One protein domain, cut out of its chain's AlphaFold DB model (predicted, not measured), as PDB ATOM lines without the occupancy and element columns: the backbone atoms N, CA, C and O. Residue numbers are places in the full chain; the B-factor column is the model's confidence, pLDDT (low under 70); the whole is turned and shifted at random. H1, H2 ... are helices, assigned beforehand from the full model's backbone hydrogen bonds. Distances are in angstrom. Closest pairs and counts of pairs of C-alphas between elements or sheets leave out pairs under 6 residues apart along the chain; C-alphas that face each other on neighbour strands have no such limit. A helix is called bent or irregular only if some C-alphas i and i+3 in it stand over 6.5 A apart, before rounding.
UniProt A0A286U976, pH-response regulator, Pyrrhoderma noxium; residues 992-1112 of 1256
ATOM      1  N   ARG A 992     154.004  76.265 215.252       64.12
ATOM      2  CA  ARG A 992     152.569  76.213 214.928       64.12
ATOM      3  C   ARG A 992     151.848  77.494 215.349       64.12
ATOM      4  O   ARG A 992     151.029  77.997 214.596       64.12
ATOM      5  N   LYS A 993     152.157  78.034 216.533       66.19
ATOM      6  CA  LYS A 993     151.603  79.314 217.008       66.19
ATOM      7  C   LYS A 993     152.138  80.497 216.199       66.19
ATOM      8  O   LYS A 993     151.374  81.400 215.887       66.19
ATOM      9  N   ALA A 994     153.418  80.491 215.832       71.69
ATOM     10  CA  ALA A 994     154.007  81.483 214.936       71.69
ATOM     11  C   ALA A 994     153.366  81.416 213.540       71.69
ATOM     12  O   ALA A 994     152.973  82.444 213.005       71.69
ATOM     13  N   GLU A 995     153.163  80.220 212.982       72.62
ATOM     14  CA  GLU A 995     152.432  79.999 211.730       72.62
ATOM     15  C   GLU A 995     150.978  80.452 211.827       72.62
ATOM     16  O   GLU A 995     150.504  81.100 210.905       72.62
ATOM     17  N   GLU A 996     150.276  80.177 212.928       71.94
ATOM     18  CA  GLU A 996     148.905  80.645 213.152       71.94
ATOM     19  C   GLU A 996     148.841  82.179 213.187       71.94
ATOM     20  O   GLU A 996     148.038  82.785 212.479       71.94
ATOM     21  N   VAL A 997     149.754  82.826 213.921       76.69
ATOM     22  CA  VAL A 997     149.864  84.292 213.970       76.69
ATOM     23  C   VAL A 997     150.245  84.873 212.600       76.69
ATOM     24  O   VAL A 997     149.698  85.905 212.216       76.69
ATOM     25  N   ARG A 998     151.119  84.216 211.821       80.31
ATOM     26  CA  ARG A 998     151.476  84.620 210.445       80.31
ATOM     27  C   ARG A 998     150.308  84.434 209.468       80.31
ATOM     28  O   ARG A 998     150.038  85.328 208.673       80.31
ATOM     29  N   LEU A 999     149.591  83.310 209.539       75.31
ATOM     30  CA  LEU A 999     148.410  83.004 208.718       75.31
ATOM     31  C   LEU A 999     147.274  84.000 208.966       75.31
ATOM     32  O   LEU A 999     146.546  84.352 208.040       75.31
ATOM     33  N   CYS A1000     147.137  84.455 210.210       69.75
ATOM     34  CA  CYS A1000     146.168  85.467 210.606       69.75
ATOM     35  C   CYS A1000     146.666  86.912 210.423       69.75
ATOM     36  O   CYS A1000     145.929  87.831 210.772       69.75
ATOM     37  N   ASP A1001     147.876  87.124 209.887       74.06
ATOM     38  CA  ASP A1001     148.490  88.448 209.695       74.06
ATOM     39  C   ASP A1001     148.476  89.278 211.003       74.06
ATOM     40  O   ASP A1001     148.081  90.443 211.037       74.06
ATOM     41  N   GLY A1002     148.828  88.623 212.121       79.50
ATOM     42  CA  GLY A1002     148.464  88.985 213.497       79.50
ATOM     43  C   GLY A1002     148.606  90.465 213.872       79.50
ATOM     44  O   GLY A1002     147.588  91.082 214.198       79.50
ATOM     45  N   PRO A1003     149.812  91.067 213.813       82.06
ATOM     46  CA  PRO A1003     149.999  92.472 214.175       82.06
ATOM     47  C   PRO A1003     149.165  93.434 213.331       82.06
ATOM     48  O   PRO A1003     148.542  94.358 213.851       82.06
ATOM     49  N   LYS A1004     149.083  93.173 212.026       81.44
ATOM     50  CA  LYS A1004     148.322  94.002 211.095       81.44
ATOM     51  C   LYS A1004     146.818  93.835 211.298       81.44
ATOM     52  O   LYS A1004     146.097  94.824 211.320       81.44
ATOM     53  N   SER A1005     146.347  92.607 211.518       77.88
ATOM     54  CA  SER A1005     144.941  92.307 211.802       77.88
ATOM     55  C   SER A1005     144.468  92.940 213.115       77.88
ATOM     56  O   SER A1005     143.345  93.448 213.178       77.88
ATOM     57  N   ILE A1006     145.299  92.933 214.163       82.50
ATOM     58  CA  ILE A1006     144.977  93.583 215.443       82.50
ATOM     59  C   ILE A1006     144.971  95.106 215.275       82.50
ATOM     60  O   ILE A1006     144.003  95.740 215.694       82.50
ATOM     61  N   GLY A1007     145.959  95.673 214.572       82.88
ATOM     62  CA  GLY A1007     145.980  97.095 214.210       82.88
ATOM     63  C   GLY A1007     144.712  97.534 213.467       82.88
ATOM     64  O   GLY A1007     144.021  98.446 213.914       82.88
ATOM     65  N   THR A1008     144.312  96.811 212.414       83.88
ATOM     66  CA  THR A1008     143.070  97.092 211.666       83.88
ATOM     67  C   THR A1008     141.814  96.969 212.534       83.88
ATOM     68  O   THR A1008     140.836  97.691 212.328       83.88
ATOM     69  N   THR A1009     141.808  96.060 213.513       81.31
ATOM     70  CA  THR A1009     140.667  95.886 214.425       81.31
ATOM     71  C   THR A1009     140.563  97.045 215.417       81.31
ATOM     72  O   THR A1009     139.456  97.527 215.651       81.31
ATOM     73  N   LEU A1010     141.690  97.533 215.946       84.56
ATOM     74  CA  LEU A1010     141.739  98.720 216.808       84.56
ATOM     75  C   LEU A1010     141.296  99.980 216.049       84.56
ATOM     76  O   LEU A1010     140.436 100.710 216.533       84.56
ATOM     77  N   GLU A1011     141.779 100.174 214.818       85.56
ATOM     78  CA  GLU A1011     141.339 101.269 213.940       85.56
ATOM     79  C   GLU A1011     139.834 101.192 213.630       85.56
ATOM     80  O   GLU A1011     139.121 102.198 213.652       85.56
ATOM     81  N   SER A1012     139.318  99.983 213.383       80.62
ATOM     82  CA  SER A1012     137.887  99.761 213.152       80.62
ATOM     83  C   SER A1012     137.049 100.048 214.402       80.62
ATOM     84  O   SER A1012     135.955 100.604 214.284       80.62
ATOM     85  N   ALA A1013     137.538  99.684 215.593       81.25
ATOM     86  CA  ALA A1013     136.880  99.977 216.865       81.25
ATOM     87  C   ALA A1013     136.813 101.492 217.118       81.25
ATOM     88  O   ALA A1013     135.731 102.012 217.409       81.25
ATOM     89  N   ASP A1014     137.914 102.214 216.884       83.44
ATOM     90  CA  ASP A1014     137.958 103.678 216.963       83.44
ATOM     91  C   ASP A1014     136.961 104.330 215.994       83.44
ATOM     92  O   ASP A1014     136.180 105.200 216.394       83.44
ATOM     93  N   LEU A1015     136.907 103.864 214.742       86.69
ATOM     94  CA  LEU A1015     135.961 104.360 213.740       86.69
ATOM     95  C   LEU A1015     134.499 104.108 214.149       86.69
ATOM     96  O   LEU A1015     133.645 104.986 214.000       86.69
ATOM     97  N   MET A1016     134.180 102.923 214.681       84.12
ATOM     98  CA  MET A1016     132.828 102.612 215.165       84.12
ATOM     99  C   MET A1016     132.446 103.472 216.375       84.12
ATOM    100  O   MET A1016     131.312 103.953 216.449       84.12
ATOM    101  N   SER A1017     133.388 103.702 217.290       83.19
ATOM    102  CA  SER A1017     133.217 104.570 218.456       83.19
ATOM    103  C   SER A1017     132.960 106.027 218.050       83.19
ATOM    104  O   SER A1017     132.060 106.679 218.591       83.19
ATOM    105  N   GLN A1018     133.692 106.541 217.055       86.06
ATOM    106  CA  GLN A1018     133.456 107.868 216.472       86.06
ATOM    107  C   GLN A1018     132.077 107.948 215.813       86.06
ATOM    108  O   GLN A1018     131.287 108.829 216.141       86.06
ATOM    109  N   ARG A1019     131.719 106.965 214.984       88.94
ATOM    110  CA  ARG A1019     130.420 106.928 214.302       88.94
ATOM    111  C   ARG A1019     129.235 106.863 215.267       88.94
ATOM    112  O   ARG A1019     128.201 107.477 215.019       88.94
ATOM    113  N   CYS A1020     129.353 106.115 216.365       84.44
ATOM    114  CA  CYS A1020     128.298 106.059 217.379       84.44
ATOM    115  C   CYS A1020     128.117 107.407 218.090       84.44
ATOM    116  O   CYS A1020     126.979 107.794 218.357       84.44
ATOM    117  N   ARG A1021     129.216 108.131 218.352       89.00
ATOM    118  CA  ARG A1021     129.178 109.503 218.881       89.00
ATOM    119  C   ARG A1021     128.531 110.465 217.888       89.00
ATOM    120  O   ARG A1021     127.575 111.133 218.258       89.00
ATOM    121  N   GLU A1022     128.940 110.434 216.621       91.31
ATOM    122  CA  GLU A1022     128.363 111.278 215.564       91.31
ATOM    123  C   GLU A1022     126.856 111.068 215.385       91.31
ATOM    124  O   GLU A1022     126.116 112.032 215.234       91.31
ATOM    125  N   ILE A1023     126.371 109.821 215.417       91.12
ATOM    126  CA  ILE A1023     124.930 109.535 215.312       91.12
ATOM    127  C   ILE A1023     124.171 110.108 216.514       91.12
ATOM    128  O   ILE A1023     123.056 110.607 216.355       91.12
ATOM    129  N   LEU A1024     124.750 110.005 217.713       90.00
ATOM    130  CA  LEU A1024     124.138 110.535 218.926       90.00
ATOM    131  C   LEU A1024     124.112 112.067 218.906       90.00
ATOM    132  O   LEU A1024     123.073 112.646 219.213       90.00
ATOM    133  N   ASP A1025     125.205 112.702 218.486       91.31
ATOM    134  CA  ASP A1025     125.299 114.157 218.352       91.31
ATOM    135  C   ASP A1025     124.342 114.671 217.259       91.31
ATOM    136  O   ASP A1025     123.553 115.566 217.532       91.31
ATOM    137  N   GLN A1026     124.257 114.021 216.091       91.88
ATOM    138  CA  GLN A1026     123.271 114.364 215.049       91.88
ATOM    139  C   GLN A1026     121.823 114.241 215.538       91.88
ATOM    140  O   GLN A1026     120.958 115.031 215.160       91.88
ATOM    141  N   ALA A1027     121.526 113.228 216.357       88.62
ATOM    142  CA  ALA A1027     120.199 113.080 216.940       88.62
ATOM    143  C   ALA A1027     119.879 114.230 217.907       88.62
ATOM    144  O   ALA A1027     118.730 114.667 217.953       88.62
ATOM    145  N   MET A1028     120.878 114.729 218.641       90.62
ATOM    146  CA  MET A1028     120.730 115.894 219.513       90.62
ATOM    147  C   MET A1028     120.624 117.196 218.727       90.62
ATOM    148  O   MET A1028     119.733 117.980 219.029       90.62
ATOM    149  N   ASP A1029     121.399 117.368 217.656       92.00
ATOM    150  CA  ASP A1029     121.304 118.532 216.769       92.00
ATOM    151  C   ASP A1029     119.886 118.688 216.195       92.00
ATOM    152  O   ASP A1029     119.370 119.797 216.088       92.00
ATOM    153  N   ILE A1030     119.211 117.578 215.865       92.69
ATOM    154  CA  ILE A1030     117.810 117.600 215.414       92.69
ATOM    155  C   ILE A1030     116.873 118.098 216.525       92.69
ATOM    156  O   ILE A1030     115.954 118.870 216.247       92.69
ATOM    157  N   LEU A1031     117.079 117.652 217.769       90.12
ATOM    158  CA  LEU A1031     116.261 118.082 218.908       90.12
ATOM    159  C   LEU A1031     116.514 119.552 219.258       90.12
ATOM    160  O   LEU A1031     115.563 120.272 219.554       90.12
ATOM    161  N   ASP A1032     117.765 119.999 219.181       88.94
ATOM    162  CA  ASP A1032     118.160 121.380 219.449       88.94
ATOM    163  C   ASP A1032     117.646 122.326 218.355       88.94
ATOM    164  O   ASP A1032     117.141 123.411 218.659       88.94
ATOM    165  N   GLN A1033     117.685 121.900 217.088       91.38
ATOM    166  CA  GLN A1033     117.116 122.648 215.968       91.38
ATOM    167  C   GLN A1033     115.596 122.801 216.111       91.38
ATOM    168  O   GLN A1033     115.079 123.911 215.989       91.38
ATOM    169  N   GLU A1034     114.877 121.716 216.420       91.88
ATOM    170  CA  GLU A1034     113.424 121.767 216.638       91.88
ATOM    171  C   GLU A1034     113.066 122.650 217.842       91.88
ATOM    172  O   GLU A1034     112.149 123.468 217.750       91.88
ATOM    173  N   ALA A1035     113.840 122.575 218.930       88.19
ATOM    174  CA  ALA A1035     113.640 123.422 220.100       88.19
ATOM    175  C   ALA A1035     113.891 124.910 219.811       88.19
ATOM    176  O   ALA A1035     113.145 125.767 220.292       88.19
ATOM    177  N   SER A1036     114.900 125.227 218.995       89.19
ATOM    178  CA  SER A1036     115.174 126.596 218.545       89.19
ATOM    179  C   SER A1036     114.031 127.152 217.690       89.19
ATOM    180  O   SER A1036     113.605 128.301 217.865       89.19
ATOM    181  N   GLU A1037     113.482 126.325 216.797       90.50
ATOM    182  CA  GLU A1037     112.336 126.676 215.960       90.50
ATOM    183  C   GLU A1037     111.063 126.897 216.790       90.50
ATOM    184  O   GLU A1037     110.391 127.915 216.604       90.50
ATOM    185  N   ASP A1038     110.755 126.015 217.749       88.31
ATOM    186  CA  ASP A1038     109.618 126.174 218.669       88.31
ATOM    187  C   ASP A1038     109.742 127.457 219.504       88.31
ATOM    188  O   ASP A1038     108.787 128.235 219.600       88.31
ATOM    189  N   GLU A1039     110.928 127.758 220.043       87.25
ATOM    190  CA  GLU A1039     111.150 128.995 220.795       87.25
ATOM    191  C   GLU A1039     110.997 130.243 219.904       87.25
ATOM    192  O   GLU A1039     110.404 131.249 220.317       87.25
ATOM    193  N   GLY A1040     111.473 130.175 218.657       86.88
ATOM    194  CA  GLY A1040     111.284 131.218 217.652       86.88
ATOM    195  C   GLY A1040     109.807 131.464 217.329       86.88
ATOM    196  O   GLY A1040     109.347 132.613 217.328       86.88
ATOM    197  N   ILE A1041     109.037 130.395 217.121       86.50
ATOM    198  CA  ILE A1041     107.597 130.460 216.843       86.50
ATOM    199  C   ILE A1041     106.840 131.020 218.050       86.50
ATOM    200  O   ILE A1041     106.011 131.913 217.876       86.50
ATOM    201  N   ARG A1042     107.162 130.592 219.277       85.25
ATOM    202  CA  ARG A1042     106.562 131.148 220.505       85.25
ATOM    203  C   ARG A1042     106.834 132.639 220.656       85.25
ATOM    204  O   ARG A1042     105.919 133.393 220.991       85.25
ATOM    205  N   LYS A1043     108.067 133.087 220.394       84.81
ATOM    206  CA  LYS A1043     108.433 134.514 220.440       84.81
ATOM    207  C   LYS A1043     107.639 135.331 219.421       84.81
ATOM    208  O   LYS A1043     107.182 136.422 219.759       84.81
ATOM    209  N   ASN A1044     107.443 134.811 218.211       83.62
ATOM    210  CA  ASN A1044     106.667 135.483 217.166       83.62
ATOM    211  C   ASN A1044     105.161 135.478 217.469       83.62
ATOM    212  O   ASN A1044     104.527 136.527 217.415       83.62
ATOM    213  N   ALA A1045     104.604 134.350 217.913       80.31
ATOM    214  CA  ALA A1045     103.205 134.250 218.328       80.31
ATOM    215  C   ALA A1045     102.874 135.234 219.464       80.31
ATOM    216  O   ALA A1045     101.869 135.940 219.399       80.31
ATOM    217  N   LYS A1046     103.775 135.367 220.450       77.44
ATOM    218  CA  LYS A1046     103.641 136.325 221.557       77.44
ATOM    219  C   LYS A1046     103.674 137.788 221.093       77.44
ATOM    220  O   LYS A1046     102.995 138.616 221.694       77.44
ATOM    221  N   LYS A1047     104.427 138.115 220.034       76.50
ATOM    222  CA  LYS A1047     104.429 139.456 219.412       76.50
ATOM    223  C   LYS A1047     103.129 139.750 218.658       76.50
ATOM    224  O   LYS A1047     102.657 140.880 218.709       76.50
ATOM    225  N   ASP A1048     102.535 138.735 218.037       79.19
ATOM    226  CA  ASP A1048     101.303 138.848 217.245       79.19
ATOM    227  C   ASP A1048     100.013 138.717 218.080       79.19
ATOM    228  O   ASP A1048      98.912 138.663 217.530       79.19
ATOM    229  N   GLY A1049     100.127 138.625 219.412       75.88
ATOM    230  CA  GLY A1049      98.987 138.444 220.320       75.88
ATOM    231  C   GLY A1049      98.314 137.069 220.222       75.88
ATOM    232  O   GLY A1049      97.175 136.915 220.659       75.88
ATOM    233  N   ARG A1050      98.991 136.067 219.642       74.56
ATOM    234  CA  ARG A1050      98.504 134.687 219.496       74.56
ATOM    235  C   ARG A1050      99.118 133.782 220.568       74.56
ATOM    236  O   ARG A1050     100.288 133.921 220.915       74.56
ATOM    237  N   VAL A1051      98.342 132.820 221.066       70.56
ATOM    238  CA  VAL A1051      98.813 131.812 222.031       70.56
ATOM    239  C   VAL A1051      99.248 130.556 221.274       70.56
ATOM    240  O   VAL A1051      98.492 130.032 220.458       70.56
ATOM    241  N   TRP A1052     100.475 130.091 221.520       80.75
ATOM    242  CA  TRP A1052     101.009 128.845 220.964       80.75
ATOM    243  C   TRP A1052     100.851 127.718 221.992       80.75
ATOM    244  O   TRP A1052     101.642 127.610 222.926       80.75
ATOM    245  N   ASP A1053      99.800 126.914 221.832       74.88
ATOM    246  CA  ASP A1053      99.268 125.983 222.846       74.88
ATOM    247  C   ASP A1053      99.901 124.573 222.822       74.88
ATOM    248  O   ASP A1053      99.275 123.565 223.132       74.88
ATOM    249  N   ARG A1054     101.159 124.460 222.387       80.31
ATOM    250  CA  ARG A1054     101.918 123.194 222.430       80.31
ATOM    251  C   ARG A1054     102.873 123.208 223.619       80.31
ATOM    252  O   ARG A1054     103.372 124.280 223.960       80.31
ATOM    253  N   LEU A1055     103.201 122.051 224.204       81.25
ATOM    254  CA  LEU A1055     104.283 121.973 225.199       81.25
ATOM    255  C   LEU A1055     105.608 122.472 224.594       81.25
ATOM    256  O   LEU A1055     105.864 122.163 223.427       81.25
ATOM    257  N   PRO A1056     106.429 123.232 225.341       87.62
ATOM    258  CA  PRO A1056     107.770 123.605 224.907       87.62
ATOM    259  C   PRO A1056     108.612 122.379 224.570       87.62
ATOM    260  O   PRO A1056     108.586 121.383 225.297       87.62
ATOM    261  N   SER A1057     109.395 122.466 223.500       87.81
ATOM    262  CA  SER A1057     110.216 121.344 223.034       87.81
ATOM    263  C   SER A1057     111.159 120.792 224.106       87.81
ATOM    264  O   SER A1057     111.313 119.578 224.215       87.81
ATOM    265  N   TYR A1058     111.728 121.643 224.969       81.38
ATOM    266  CA  TYR A1058     112.602 121.195 226.064       81.38
ATOM    267  C   TYR A1058     111.871 120.349 227.123       81.38
ATOM    268  O   TYR A1058     112.495 119.504 227.758       81.38
ATOM    269  N   GLU A1059     110.557 120.531 227.299       82.56
ATOM    270  CA  GLU A1059     109.727 119.720 228.203       82.56
ATOM    271  C   GLU A1059     109.252 118.442 227.506       82.56
ATOM    272  O   GLU A1059     109.290 117.358 228.090       82.56
ATOM    273  N   ALA A1060     108.870 118.543 226.229       84.38
ATOM    274  CA  ALA A1060     108.436 117.400 225.430       84.38
ATOM    275  C   ALA A1060     109.569 116.378 225.194       84.38
ATOM    276  O   ALA A1060     109.322 115.170 225.151       84.38
ATOM    277  N   ASN A1061     110.817 116.847 225.089       87.44
ATOM    278  CA  ASN A1061     111.973 116.023 224.730       87.44
ATOM    279  C   ASN A1061     112.704 115.391 225.930       87.44
ATOM    280  O   ASN A1061     113.622 114.599 225.714       87.44
ATOM    281  N   VAL A1062     112.281 115.631 227.181       84.56
ATOM    282  CA  VAL A1062     112.961 115.137 228.407       84.56
ATOM    283  C   VAL A1062     113.255 113.631 228.367       84.56
ATOM    284  O   VAL A1062     114.339 113.185 228.749       84.56
ATOM    285  N   GLY A1063     112.312 112.823 227.874       81.19
ATOM    286  CA  GLY A1063     112.496 111.374 227.756       81.19
ATOM    287  C   GLY A1063     113.586 110.970 226.755       81.19
ATOM    288  O   GLY A1063     114.244 109.946 226.948       81.19
ATOM    289  N   LEU A1064     113.791 111.761 225.700       86.50
ATOM    290  CA  LEU A1064     114.854 111.558 224.715       86.50
ATOM    291  C   LEU A1064     116.202 112.029 225.268       86.50
ATOM    292  O   LEU A1064     117.174 111.283 225.175       86.50
ATOM    293  N   THR A1065     116.241 113.172 225.955       86.31
ATOM    294  CA  THR A1065     117.451 113.676 226.627       86.31
ATOM    295  C   THR A1065     117.947 112.714 227.715       86.31
ATOM    296  O   THR A1065     119.142 112.476 227.852       86.31
ATOM    297  N   ASN A1066     117.047 112.069 228.465       82.75
ATOM    298  CA  ASN A1066     117.442 111.045 229.443       82.75
ATOM    299  C   ASN A1066     118.047 109.792 228.786       82.75
ATOM    300  O   ASN A1066     118.965 109.184 229.342       82.75
ATOM    301  N   LYS A1067     117.555 109.395 227.602       83.12
ATOM    302  CA  LYS A1067     118.155 108.298 226.824       83.12
ATOM    303  C   LYS A1067     119.530 108.685 226.294       83.12
ATOM    304  O   LYS A1067     120.434 107.859 226.348       83.12
ATOM    305  N   GLU A1068     119.689 109.920 225.831       91.12
ATOM    306  CA  GLU A1068     120.979 110.439 225.385       91.12
ATOM    307  C   GLU A1068     122.032 110.380 226.497       91.12
ATOM    308  O   GLU A1068     123.088 109.786 226.279       91.12
ATOM    309  N   LYS A1069     121.719 110.847 227.714       87.25
ATOM    310  CA  LYS A1069     122.638 110.756 228.864       87.25
ATOM    311  C   LYS A1069     123.096 109.325 229.128       87.25
ATOM    312  O   LYS A1069     124.280 109.081 229.354       87.25
ATOM    313  N   ARG A1070     122.164 108.369 229.064       87.88
ATOM    314  CA  ARG A1070     122.467 106.942 229.228       87.88
ATOM    315  C   ARG A1070     123.384 106.428 228.117       87.88
ATOM    316  O   ARG A1070     124.332 105.704 228.406       87.88
ATOM    317  N   TYR A1071     123.126 106.791 226.862       88.81
ATOM    318  CA  TYR A1071     123.977 106.381 225.743       88.81
ATOM    319  C   TYR A1071     125.368 107.013 225.812       88.81
ATOM    320  O   TYR A1071     126.343 106.306 225.573       88.81
ATOM    321  N   ARG A1072     125.490 108.281 226.226       91.12
ATOM    322  CA  ARG A1072     126.798 108.899 226.488       91.12
ATOM    323  C   ARG A1072     127.582 108.128 227.546       91.12
ATOM    324  O   ARG A1072     128.733 107.801 227.298       91.12
ATOM    325  N   GLN A1073     126.957 107.770 228.671       88.50
ATOM    326  CA  GLN A1073     127.608 106.962 229.714       88.50
ATOM    327  C   GLN A1073     128.093 105.603 229.186       88.50
ATOM    328  O   GLN A1073     129.214 105.195 229.474       88.50
ATOM    329  N   MET A1074     127.281 104.914 228.376       87.19
ATOM    330  CA  MET A1074     127.685 103.647 227.753       87.19
ATOM    331  C   MET A1074     128.872 103.822 226.796       87.19
ATOM    332  O   MET A1074     129.767 102.982 226.792       87.19
ATOM    333  N   LEU A1075     128.899 104.904 226.014       88.00
ATOM    334  CA  LEU A1075     130.018 105.218 225.120       88.00
ATOM    335  C   LEU A1075     131.295 105.567 225.895       88.00
ATOM    336  O   LEU A1075     132.379 105.206 225.449       88.00
ATOM    337  N   THR A1076     131.184 106.209 227.061       88.75
ATOM    338  CA  THR A1076     132.327 106.430 227.961       88.75
ATOM    339  C   THR A1076     132.884 105.105 228.481       88.75
ATOM    340  O   THR A1076     134.077 104.867 228.350       88.75
ATOM    341  N   HIS A1077     132.030 104.199 228.969       85.00
ATOM    342  CA  HIS A1077     132.477 102.875 229.417       85.00
ATOM    343  C   HIS A1077     133.107 102.039 228.296       85.00
ATOM    344  O   HIS A1077     134.067 101.313 228.540       85.00
ATOM    345  N   ALA A1078     132.581 102.134 227.071       83.94
ATOM    346  CA  ALA A1078     133.186 101.490 225.911       83.94
ATOM    347  C   ALA A1078     134.579 102.067 225.612       83.94
ATOM    348  O   ALA A1078     135.509 101.303 225.392       83.94
ATOM    349  N   ALA A1079     134.748 103.392 225.696       85.38
ATOM    350  CA  ALA A1079     136.045 104.036 225.496       85.38
ATOM    351  C   ALA A1079     137.090 103.607 226.546       85.38
ATOM    352  O   ALA A1079     138.236 103.353 226.187       85.38
ATOM    353  N   ASP A1080     136.698 103.466 227.818       84.31
ATOM    354  CA  ASP A1080     137.590 102.956 228.874       84.31
ATOM    355  C   ASP A1080     138.036 101.503 228.595       84.31
ATOM    356  O   ASP A1080     139.185 101.117 228.847       84.31
ATOM    357  N   ALA A1081     137.131 100.680 228.050       83.50
ATOM    358  CA  ALA A1081     137.432  99.305 227.655       83.50
ATOM    359  C   ALA A1081     138.363  99.248 226.431       83.50
ATOM    360  O   ALA A1081     139.339  98.494 226.452       83.50
ATOM    361  N   ASP A1082     138.103 100.066 225.408       87.06
ATOM    362  CA  ASP A1082     138.941 100.177 224.207       87.06
ATOM    363  C   ASP A1082     140.372 100.608 224.576       87.06
ATOM    364  O   ASP A1082     141.344 100.017 224.105       87.06
ATOM    365  N   GLU A1083     140.514 101.564 225.500       87.50
ATOM    366  CA  GLU A1083     141.816 102.018 226.003       87.50
ATOM    367  C   GLU A1083     142.564 100.911 226.761       87.50
ATOM    368  O   GLU A1083     143.771 100.726 226.595       87.50
ATOM    369  N   THR A1084     141.844 100.100 227.539       85.12
ATOM    370  CA  THR A1084     142.432  98.935 228.216       85.12
ATOM    371  C   THR A1084     142.984  97.921 227.207       85.12
ATOM    372  O   THR A1084     144.054  97.345 227.425       85.12
ATOM    373  N   VAL A1085     142.275  97.686 226.097       83.94
ATOM    374  CA  VAL A1085     142.728  96.783 225.025       83.94
ATOM    375  C   VAL A1085     143.924  97.377 224.281       83.94
ATOM    376  O   VAL A1085     144.894  96.657 224.045       83.94
ATOM    377  N   ARG A1086     143.901  98.681 223.976       85.75
ATOM    378  CA  ARG A1086     145.017  99.397 223.339       85.75
ATOM    379  C   ARG A1086     146.289  99.322 224.181       85.75
ATOM    380  O   ARG A1086     147.321  98.894 223.674       85.75
ATOM    381  N   SER A1087     146.200  99.617 225.479       85.19
ATOM    382  CA  SER A1087     147.342  99.530 226.396       85.19
ATOM    383  C   SER A1087     147.927  98.116 226.465       85.19
ATOM    384  O   SER A1087     149.145  97.941 226.512       85.19
ATOM    385  N   LYS A1088     147.079  97.076 226.424       82.94
ATOM    386  CA  LYS A1088     147.555  95.690 226.323       82.94
ATOM    387  C   LYS A1088     148.253  95.444 224.987       82.94
ATOM    388  O   LYS A1088     149.319  94.845 224.986       82.94
ATOM    389  N   TRP A1089     147.697  95.894 223.866       86.12
ATOM    390  CA  TRP A1089     148.353  95.734 222.567       86.12
ATOM    391  C   TRP A1089     149.751  96.362 222.555       86.12
ATOM    392  O   TRP A1089     150.703  95.660 222.243       86.12
ATOM    393  N   GLU A1090     149.899  97.607 223.013       85.69
ATOM    394  CA  GLU A1090     151.197  98.300 223.092       85.69
ATOM    395  C   GLU A1090     152.239  97.526 223.920       85.69
ATOM    396  O   GLU A1090     153.420  97.500 223.583       85.69
ATOM    397  N   GLN A1091     151.807  96.847 224.987       85.06
ATOM    398  CA  GLN A1091     152.693  96.026 225.821       85.06
ATOM    399  C   GLN A1091     153.176  94.745 225.123       85.06
ATOM    400  O   GLN A1091     154.288  94.290 225.390       85.06
ATOM    401  N   TRP A1092     152.351  94.135 224.266       81.94
ATOM    402  CA  TRP A1092     152.627  92.823 223.658       81.94
ATOM    403  C   TRP A1092     152.999  92.890 222.172       81.94
ATOM    404  O   TRP A1092     153.453  91.886 221.620       81.94
ATOM    405  N   GLU A1093     152.845  94.051 221.534       83.56
ATOM    406  CA  GLU A1093     153.069  94.285 220.104       83.56
ATOM    407  C   GLU A1093     154.447  93.795 219.662       83.56
ATOM    408  O   GLU A1093     154.563  93.063 218.678       83.56
ATOM    409  N   GLU A1094     155.493  94.121 220.422       80.56
ATOM    410  CA  GLU A1094     156.859  93.729 220.084       80.56
ATOM    411  C   GLU A1094     157.040  92.202 220.119       80.56
ATOM    412  O   GLU A1094     157.651  91.618 219.224       80.56
ATOM    413  N   ALA A1095     156.463  91.524 221.116       77.69
ATOM    414  CA  ALA A1095     156.547  90.069 221.248       77.69
ATOM    415  C   ALA A1095     155.742  89.341 220.158       77.69
ATOM    416  O   ALA A1095     156.219  88.357 219.593       77.69
ATOM    417  N   ILE A1096     154.549  89.839 219.828       79.88
ATOM    418  CA  ILE A1096     153.682  89.267 218.788       79.88
ATOM    419  C   ILE A1096     154.271  89.522 217.396       79.88
ATOM    420  O   ILE A1096     154.245  88.631 216.549       79.88
ATOM    421  N   THR A1097     154.888  90.684 217.173       82.94
ATOM    422  CA  THR A1097     155.611  90.990 215.929       82.94
ATOM    423  C   THR A1097     156.803  90.056 215.747       82.94
ATOM    424  O   THR A1097     157.002  89.517 214.662       82.94
ATOM    425  N   ARG A1098     157.558  89.764 216.809       79.69
ATOM    426  CA  ARG A1098     158.679  88.809 216.745       79.69
ATOM    427  C   ARG A1098     158.244  87.388 216.384       79.69
ATOM    428  O   ARG A1098     158.963  86.708 215.664       79.69
ATOM    429  N   LEU A1099     157.049  86.954 216.793       77.44
ATOM    430  CA  LEU A1099     156.481  85.663 216.369       77.44
ATOM    431  C   LEU A1099     156.183  85.594 214.859       77.44
ATOM    432  O   LEU A1099     155.974  84.502 214.335       77.44
ATOM    433  N   THR A1100     156.192  86.726 214.146       80.44
ATOM    434  CA  THR A1100     156.005  86.764 212.686       80.44
ATOM    435  C   THR A1100     157.303  86.693 211.878       80.44
ATOM    436  O   THR A1100     157.223  86.505 210.667       80.44
ATOM    437  N   TRP A1101     158.479  86.782 212.517       83.81
ATOM    438  CA  TRP A1101     159.792  86.674 211.857       83.81
ATOM    439  C   TRP A1101     159.987  85.341 211.147       83.81
ATOM    440  O   TRP A1101     159.318  84.371 211.491       83.81
ATOM    441  N   GLU A1102     160.909  85.261 210.184       79.31
ATOM    442  CA  GLU A1102     161.203  83.988 209.520       79.31
ATOM    443  C   GLU A1102     161.772  82.966 210.517       79.31
ATOM    444  O   GLU A1102     162.462  83.324 211.471       79.31
ATOM    445  N   ASP A1103     161.511  81.673 210.296       74.44
ATOM    446  CA  ASP A1103     161.886  80.606 211.241       74.44
ATOM    447  C   ASP A1103     163.371  80.627 211.615       74.44
ATOM    448  O   ASP A1103     163.724  80.320 212.749       74.44
ATOM    449  N   LYS A1104     164.236  81.046 210.687       70.00
ATOM    450  CA  LYS A1104     165.679  81.174 210.903       70.00
ATOM    451  C   LYS A1104     166.041  82.337 211.835       70.00
ATOM    452  O   LYS A1104     166.905  82.190 212.689       70.00
ATOM    453  N   GLU A1105     165.370  83.475 211.693       74.81
ATOM    454  CA  GLU A1105     165.576  84.662 212.535       74.81
ATOM    455  C   GLU A1105     165.006  84.444 213.941       74.81
ATOM    456  O   GLU A1105     165.601  84.845 214.941       74.81
ATOM    457  N   LEU A1106     163.871  83.746 214.018       70.31
ATOM    458  CA  LEU A1106     163.267  83.310 215.270       70.31
ATOM    459  C   LEU A1106     164.160  82.272 215.982       70.31
ATOM    460  O   LEU A1106     164.273  82.307 217.205       70.31
ATOM    461  N   GLU A1107     164.841  81.391 215.239       67.06
ATOM    462  CA  GLU A1107     165.797  80.402 215.765       67.06
ATOM    463  C   GLU A1107     167.093  81.048 216.281       67.06
ATOM    464  O   GLU A1107     167.600  80.626 217.318       67.06
ATOM    465  N   ASP A1108     167.588  82.100 215.623       67.69
ATOM    466  CA  ASP A1108     168.749  82.882 216.077       67.69
ATOM    467  C   ASP A1108     168.429  83.746 217.318       67.69
ATOM    468  O   ASP A1108     169.305  84.002 218.152       67.69
ATOM    469  N   TRP A1109     167.173  84.189 217.462       67.56
ATOM    470  CA  TRP A1109     166.695  84.963 218.615       67.56
ATOM    471  C   TRP A1109     166.439  84.096 219.858       67.56
ATOM    472  O   TRP A1109     166.638  84.561 220.984       67.56
ATOM    473  N   VAL A1110     166.029  82.836 219.678       61.75
ATOM    474  CA  VAL A1110     165.828  81.876 220.774       61.75
ATOM    475  C   VAL A1110     167.178  81.244 221.171       61.75
ATOM    476  O   VAL A1110     167.765  80.501 220.388       61.75
ATOM    477  N   PRO A1111     167.699  81.464 222.396       52.91
ATOM    478  CA  PRO A1111     169.040  81.003 222.774       52.91
ATOM    479  C   PRO A1111     169.196  79.470 222.731       52.91
ATOM    480  O   PRO A1111     168.578  78.738 223.508       52.91
ATOM    481  N   SER A1112     170.067  78.968 221.849       47.28
ATOM    482  CA  SER A1112     170.344  77.530 221.693       47.28
ATOM    483  C   SER A1112     171.170  76.968 222.861       47.28
ATOM    484  O   SER A1112     172.247  77.474 223.177       47.28
TER     485      SER A1112
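This is residues 992 to 1112 of the 1256 residues of the protein "pH-response regulator" of Pyrrhoderma noxium (UniProt A0A286U976). What shape do these atoms make? A long rod: two long helices, H2 and H4, run side by side in opposite ways, and residues 1048 to 1061, with short H3 in them, fold the printed part back at one end. Short H1 and H5 lie at the other end. How large and of what class is it? The printed part has 121 residues, 102 of them in five named helices in the order H1 to H5, with no named strand; its class is all helix, and it is extended, with a radius of gyration of the C-alphas of 26.5 A and spans of 93 by 18 by 17 A.

Where do the first helices run? H1 is residues 992 to 999, from C-alpha 992 at (152.569, 76.213, 214.928), and H2 is residues 1002 to 1047, 67.2 A long. What follows? H3 is residues 1057 to 1060, H4 is residues 1062 to 1098, 54.0 A long, and H5 is residues 1103 to 1109, ending at (166.695, 84.963, 218.615).

How does H1 sit? It is near H2, and close but not clearly touching H4, with C-alphas 997 and 1096 closest at 7.9 A. What does H2 touch? With residues 1002 to 1024 alone it touches H4 at a shallow tilt of 19 degrees, opposite ways, closest at C-alphas 1003 and 1097, 6.1 A. With residues 1034 to 1038 alone it touches H3, C-alphas 1035 and 1057 being closest at 5.0 A. Where is H5? It is close but not clearly touching H4, with C-alphas 1098 and 1106 closest at 7.3 A, and apart from H2. Are the helix backbones even? In H1, H2 and H5 every O i to N i+4 pair is within hydrogen-bond range, in H4 31 of 33 are, and H3 is too short for such a pair. H4 is irregular, C-alphas 1091 and 1094 being 7.5 A apart, with a kink of 50 degrees near residue 1092.

How far does it reach? The C-alphas of Gly 1049 and Ser 1112, the two farthest apart, are 93.8 A apart. Is anything cut or weak? The printed part has no cut and no long link; its mean pLDDT is 82.0, and residues 992 to 993, 1000 and 1107 to 1112 are under 70.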